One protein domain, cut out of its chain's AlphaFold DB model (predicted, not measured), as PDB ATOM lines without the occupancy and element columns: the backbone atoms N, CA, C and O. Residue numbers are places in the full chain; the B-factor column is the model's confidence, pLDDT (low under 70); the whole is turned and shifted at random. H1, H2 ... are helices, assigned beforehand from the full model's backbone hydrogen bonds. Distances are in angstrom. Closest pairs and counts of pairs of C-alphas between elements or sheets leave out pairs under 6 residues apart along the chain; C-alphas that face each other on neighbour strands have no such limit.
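This is residues 49 to 95 of the 240 residues of the protein "Hypothetical protein" of Miscanthus lutarioriparius (UniProt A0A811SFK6). What shape do these atoms make? Two helices, H1 and then the shorter H2, follow each other end to end as one long, shallowly bowed arm, and after H2 the backbone turns aside into a small hook that holds the short helix H3. No second layer covers the arm, and residues 49 to 79 stand free. What is it built of, and how large is it? The printed part has 47 residues with three named helices in the order H1, H2, H3 and no named strand, and its class is all helix. It is extended, a rod with a radius of gyration of the C-alphas of 18.5 A and spans of 56 by 23 by 8 A.

Where does the first helix run? H1 holds residues 49 to 71, from C-alpha 49 at (102.844, 150.027, 171.361) to C-alpha 71 at (104.504, 116.279, 176.566), and is 34.2 A long from first to last C-alpha. What comes after Glu 72? H2 holds residues 73 to 85, from C-alpha 73 at (109.239, 113.508, 178.591), and is 19.0 A long from first to last C-alpha. Which element is last? H3 holds residues 90 to 93, four residues with 5.0 A from first to last C-alpha, and ends with C-alpha 93 at (126.614, 104.088, 169.190).

How does H1 stand to the other helices? H1 and H2 meet only through their link. H1 and H3 are apart. Does H3 touch H2? They are close but not clearly touching, with 1 pair of C-alphas within 8 A. Their closest C-alphas are those of Cys 83 and Ile 90, 7.4 A apart, and their centres are 14.0 A apart. What do the backbone N and O atoms show? In H1 every O i to N i+4 pair is within hydrogen-bond range, and in H2 8 of 9 are. H3 is too short for such a pair, but its 1 pair of O i to N i+3 is within range.

How far does the printed part reach? The two C-alphas farthest apart are those of Arg 49 and Gly 87, 56.4 A. The first and last printed C-alphas, of Arg 49 and Leu 95, are 52.3 A apart. Is there a cut, or a long link? The printed part has no cut, and the links from H1 to H2 and from H2 to H3 are tight. Where is the model's confidence low? The mean pLDDT of the printed part is 79.5, and 11 residues are under 70, namely residues 69 to 73 and 90 to 95.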
ATOM      1  N   ARG A  49     103.938 150.953 171.686       78.94
ATOM      2  CA  ARG A  49     102.844 150.027 171.361       78.94
ATOM      3  C   ARG A  49     103.326 148.782 170.608       78.94
ATOM      4  O   ARG A  49     102.732 147.721 170.768       78.94
ATOM      5  N   ARG A  50     104.367 148.915 169.779       83.94
ATOM      6  CA  ARG A  50     104.961 147.789 169.045       83.94
ATOM      7  C   ARG A  50     105.740 146.873 169.990       83.94
ATOM      8  O   ARG A  50     105.558 145.668 169.926       83.94
ATOM      9  N   GLU A  51     106.506 147.455 170.905       88.38
ATOM     10  CA  GLU A  51     107.281 146.719 171.909       88.38
ATOM     11  C   GLU A  51     106.385 145.949 172.895       88.38
ATOM     12  O   GLU A  51     106.671 144.810 173.247       88.38
ATOM     13  N   GLU A  52     105.247 146.526 173.302       89.62
ATOM     14  CA  GLU A  52     104.284 145.834 174.170       89.62
ATOM     15  C   GLU A  52     103.666 144.598 173.492       89.62
ATOM     16  O   GLU A  52     103.424 143.583 174.146       89.62
ATOM     17  N   LEU A  53     103.417 144.667 172.179       90.25
ATOM     18  CA  LEU A  53     102.914 143.525 171.414       90.25
ATOM     19  C   LEU A  53     103.967 142.427 171.284       90.25
ATOM     20  O   LEU A  53     103.619 141.261 171.431       90.25
ATOM     21  N   ASP A  54     105.225 142.804 171.073       91.19
ATOM     22  CA  ASP A  54     106.343 141.866 170.983       91.19
ATOM     23  C   ASP A  54     106.532 141.122 172.311       91.19
ATOM     24  O   ASP A  54     106.449 139.896 172.372       91.19
ATOM     25  N   ARG A  55     106.580 141.867 173.426       92.19
ATOM     26  CA  ARG A  55     106.638 141.289 174.779       92.19
ATOM     27  C   ARG A  55     105.443 140.386 175.084       92.19
ATOM     28  O   ARG A  55     105.565 139.419 175.839       92.19
ATOM     29  N   ARG A  56     104.263 140.687 174.534       91.56
ATOM     30  CA  ARG A  56     103.088 139.823 174.672       91.56
ATOM     31  C   ARG A  56     103.225 138.547 173.841       91.56
ATOM     32  O   ARG A  56     102.949 137.472 174.372       91.56
ATOM     33  N   GLN A  57     103.673 138.652 172.591       92.50
ATOM     34  CA  GLN A  57     103.909 137.499 171.720       92.50
ATOM     35  C   GLN A  57     104.977 136.564 172.294       92.50
ATOM     36  O   GLN A  57     104.758 135.355 172.335       92.50
ATOM     37  N   GLU A  58     106.076 137.093 172.830       91.31
ATOM     38  CA  GLU A  58     107.120 136.291 173.477       91.31
ATOM     39  C   GLU A  58     106.586 135.502 174.675       91.31
ATOM     40  O   GLU A  58     106.873 134.310 174.824       91.31
ATOM     41  N   ARG A  59     105.759 136.133 175.523       90.75
ATOM     42  CA  ARG A  59     105.122 135.455 176.662       90.75
ATOM     43  C   ARG A  59     104.239 134.303 176.194       90.75
ATOM     44  O   ARG A  59     104.317 133.208 176.754       90.75
ATOM     45  N   GLU A  60     103.430 134.526 175.164       91.00
ATOM     46  CA  GLU A  60     102.563 133.494 174.591       91.00
ATOM     47  C   GLU A  60     103.403 132.353 173.985       91.00
ATOM     48  O   GLU A  60     103.185 131.182 174.315       91.00
ATOM     49  N   HIS A  61     104.454 132.672 173.229       91.50
ATOM     50  CA  HIS A  61     105.351 131.686 172.624       91.50
ATOM     51  C   HIS A  61     106.083 130.824 173.672       91.50
ATOM     52  O   HIS A  61     106.073 129.590 173.599       91.50
ATOM     53  N   LEU A  62     106.635 131.442 174.722       90.50
ATOM     54  CA  LEU A  62     107.305 130.746 175.829       90.50
ATOM     55  C   LEU A  62     106.366 129.792 176.577       90.50
ATOM     56  O   LEU A  62     106.777 128.698 176.985       90.50
ATOM     57  N   THR A  63     105.100 130.176 176.768       87.69
ATOM     58  CA  THR A  63     104.123 129.303 177.435       87.69
ATOM     59  C   THR A  63     103.797 128.068 176.602       87.69
ATOM     60  O   THR A  63     103.839 126.954 177.137       87.69
ATOM     61  N   LEU A  64     103.571 128.227 175.294       87.50
ATOM     62  CA  LEU A  64     103.331 127.106 174.383       87.50
ATOM     63  C   LEU A  64     104.530 126.158 174.348       87.50
ATOM     64  O   LEU A  64     104.375 124.944 174.503       87.50
ATOM     65  N   TYR A  65     105.739 126.707 174.258       80.62
ATOM     66  CA  TYR A  65     106.963 125.919 174.204       80.62
ATOM     67  C   TYR A  65     107.212 125.111 175.494       80.62
ATOM     68  O   TYR A  65     107.590 123.936 175.447       80.62
ATOM     69  N   ARG A  66     106.906 125.675 176.674       79.00
ATOM     70  CA  ARG A  66     106.955 124.940 177.957       79.00
ATOM     71  C   ARG A  66     105.939 123.799 178.019       79.00
ATOM     72  O   ARG A  66     106.247 122.743 178.577       79.00
ATOM     73  N   VAL A  67     104.740 123.987 177.469       77.31
ATOM     74  CA  VAL A  67     103.705 122.940 177.415       77.31
ATOM     75  C   VAL A  67     104.117 121.819 176.461       77.31
ATOM     76  O   VAL A  67     104.001 120.644 176.820       77.31
ATOM     77  N   LEU A  68     104.662 122.160 175.290       71.12
ATOM     78  CA  LEU A  68     105.153 121.186 174.313       71.12
ATOM     79  C   LEU A  68     106.305 120.346 174.888       71.12
ATOM     80  O   LEU A  68     106.205 119.118 174.918       71.12
ATOM     81  N   ARG A  69     107.316 120.972 175.511       68.69
ATOM     82  CA  ARG A  69     108.427 120.243 176.162       68.69
ATOM     83  C   ARG A  69     107.995 119.322 177.312       68.69
ATOM     84  O   ARG A  69     108.709 118.377 177.650       68.69
ATOM     85  N   ARG A  70     106.845 119.565 177.954       66.81
ATOM     86  CA  ARG A  70     106.315 118.671 179.005       66.81
ATOM     87  C   ARG A  70     105.675 117.405 178.435       66.81
ATOM     88  O   ARG A  70     105.717 116.371 179.104       66.81
ATOM     89  N   LYS A  71     105.126 117.448 177.215       62.06
ATOM     90  CA  LYS A  71     104.504 116.279 176.566       62.06
ATOM     91  C   LYS A  71     105.540 115.241 176.113       62.06
ATOM     92  O   LYS A  71     105.270 114.045 176.166       62.06
ATOM     93  N   GLU A  72     106.759 115.666 175.794       61.16
ATOM     94  CA  GLU A  72     107.796 114.787 175.234       61.16
ATOM     95  C   GLU A  72     108.548 113.926 176.264       61.16
ATOM     96  O   GLU A  72     109.155 112.910 175.918       61.16
ATOM     97  N   ARG A  73     108.481 114.253 177.563       62.84
ATOM     98  CA  ARG A  73     109.239 113.508 178.591       62.84
ATOM     99  C   ARG A  73     108.786 112.055 178.751       62.84
ATOM    100  O   ARG A  73     109.609 111.191 179.044       62.84
ATOM    101  N   LYS A  74     107.501 111.764 178.517       70.81
ATOM    102  CA  LYS A  74     106.966 110.391 178.574       70.81
ATOM    103  C   LYS A  74     107.517 109.526 177.437       70.81
ATOM    104  O   LYS A  74     107.828 108.356 177.648       70.81
ATOM    105  N   HIS A  75     107.709 110.125 176.263       75.50
ATOM    106  CA  HIS A  75     108.266 109.441 175.100       75.50
ATOM    107  C   HIS A  75     109.757 109.143 175.271       75.50
ATOM    108  O   HIS A  75     110.198 108.068 174.878       75.50
ATOM    109  N   ARG A  76     110.517 110.015 175.952       75.75
ATOM    110  CA  ARG A  76     111.949 109.785 176.212       75.75
ATOM    111  C   ARG A  76     112.212 108.535 177.060       75.75
ATOM    112  O   ARG A  76     113.133 107.783 176.759       75.75
ATOM    113  N   ALA A  77     111.398 108.280 178.087       80.56
ATOM    114  CA  ALA A  77     111.548 107.087 178.925       80.56
ATOM    115  C   ALA A  77     111.203 105.796 178.162       80.56
ATOM    116  O   ALA A  77     111.952 104.822 178.238       80.56
ATOM    117  N   LEU A  78     110.109 105.801 177.389       78.06
ATOM    118  CA  LEU A  78     109.720 104.660 176.555       78.06
ATOM    119  C   LEU A  78     110.770 104.378 175.474       78.06
ATOM    120  O   LEU A  78     111.198 103.237 175.333       78.06
ATOM    121  N   ALA A  79     111.233 105.413 174.768       81.81
ATOM    122  CA  ALA A  79     112.292 105.295 173.771       81.81
ATOM    123  C   ALA A  79     113.570 104.708 174.385       81.81
ATOM    124  O   ALA A  79     114.125 103.761 173.842       81.81
ATOM    125  N   ALA A  80     113.979 105.168 175.573       81.56
ATOM    126  CA  ALA A  80     115.140 104.618 176.274       81.56
ATOM    127  C   ALA A  80     114.975 103.136 176.674       81.56
ATOM    128  O   ALA A  80     115.959 102.401 176.752       81.56
ATOM    129  N   VAL A  81     113.755 102.671 176.961       86.94
ATOM    130  CA  VAL A  81     113.486 101.246 177.229       86.94
ATOM    131  C   VAL A  81     113.499 100.435 175.933       86.94
ATOM    132  O   VAL A  81     114.125  99.380 175.892       86.94
ATOM    133  N   VAL A  82     112.872 100.938 174.867       88.50
ATOM    134  CA  VAL A  82     112.840 100.284 173.548       88.50
ATOM    135  C   VAL A  82     114.249 100.164 172.959       88.50
ATOM    136  O   VAL A  82     114.631  99.081 172.521       88.50
ATOM    137  N   CYS A  83     115.064 101.218 173.036       87.19
ATOM    138  CA  CYS A  83     116.474 101.197 172.644       87.19
ATOM    139  C   CYS A  83     117.268 100.124 173.409       87.19
ATOM    140  O   CYS A  83     118.012  99.358 172.797       87.19
ATOM    141  N   ARG A  84     117.042  99.980 174.725       83.75
ATOM    142  CA  ARG A  84     117.665  98.918 175.536       83.75
ATOM    143  C   ARG A  84     117.190  97.515 175.149       83.75
ATOM    144  O   ARG A  84     118.015  96.611 175.057       83.75
ATOM    145  N   MET A  85     115.893  97.323 174.890       88.06
ATOM    146  CA  MET A  85     115.336  96.026 174.470       88.06
ATOM    147  C   MET A  85     115.850  95.576 173.098       88.06
ATOM    148  O   MET A  85     116.090  94.390 172.896       88.06
ATOM    149  N   LEU A  86     116.040  96.514 172.168       88.25
ATOM    150  CA  LEU A  86     116.558  96.241 170.824       88.25
ATOM    151  C   LEU A  86     118.091  96.119 170.776       88.25
ATOM    152  O   LEU A  86     118.653  95.867 169.712       88.25
ATOM    153  N   GLY A  87     118.786  96.315 171.902       85.44
ATOM    154  CA  GLY A  87     120.250  96.349 171.942       85.44
ATOM    155  C   GLY A  87     120.859  97.566 171.234       85.44
ATOM    156  O   GLY A  87     122.070  97.607 171.021       85.44
ATOM    157  N   TRP A  88     120.042  98.565 170.889       81.12
ATOM    158  CA  TRP A  88     120.464  99.881 170.408       81.12
ATOM    159  C   TRP A  88     120.819 100.755 171.605       81.12
ATOM    160  O   TRP A  88     120.159 101.745 171.913       81.12
ATOM    161  N   ASP A  89     121.839 100.337 172.339       74.69
ATOM    162  CA  ASP A  89     122.357 101.116 173.449       74.69
ATOM    163  C   ASP A  89     123.062 102.356 172.884       74.69
ATOM    164  O   ASP A  89     124.096 102.250 172.217       74.69
ATOM    165  N   ILE A  90     122.468 103.534 173.086       65.00
ATOM    166  CA  ILE A  90     122.934 104.804 172.505       65.00
ATOM    167  C   ILE A  90     124.360 105.117 172.990       65.00
ATOM    168  O   ILE A  90     125.152 105.677 172.241       65.00
ATOM    169  N   GLU A  91     124.738 104.649 174.183       66.94
ATOM    170  CA  GLU A  91     126.097 104.784 174.724       66.94
ATOM    171  C   GLU A  91     127.144 103.967 173.943       66.94
ATOM    172  O   GLU A  91     128.321 104.323 173.928       66.94
ATOM    173  N   LYS A  92     126.734 102.907 173.231       61.16
ATOM    174  CA  LYS A  92     127.623 102.128 172.350       61.16
ATOM    175  C   LYS A  92     127.680 102.665 170.921       61.16
ATOM    176  O   LYS A  92     128.645 102.380 170.218       61.16
ATOM    177  N   LEU A  93     126.673 103.432 170.502       60.47
ATOM    178  CA  LEU A  93     126.614 104.088 169.190       60.47
ATOM    179  C   LEU A  93     127.202 105.510 169.212       60.47
ATOM    180  O   LEU A  93     127.627 106.002 168.172       60.47
ATOM    181  N   ALA A  94     127.292 106.144 170.387       58.78
ATOM    182  CA  ALA A  94     127.901 107.463 170.577       58.78
ATOM    183  C   ALA A  94     129.440 107.465 170.484       58.78
ATOM    184  O   ALA A  94     130.060 108.525 170.530       58.78
ATOM    185  N   LEU A  95     130.070 106.302 170.307       57.94
ATOM    186  CA  LEU A  95     131.435 106.227 169.804       57.94
ATOM    187  C   LEU A  95     131.369 105.922 168.305       57.94
ATOM    188  O   LEU A  95     131.295 104.744 167.937       57.94
TER     189      LEU A  95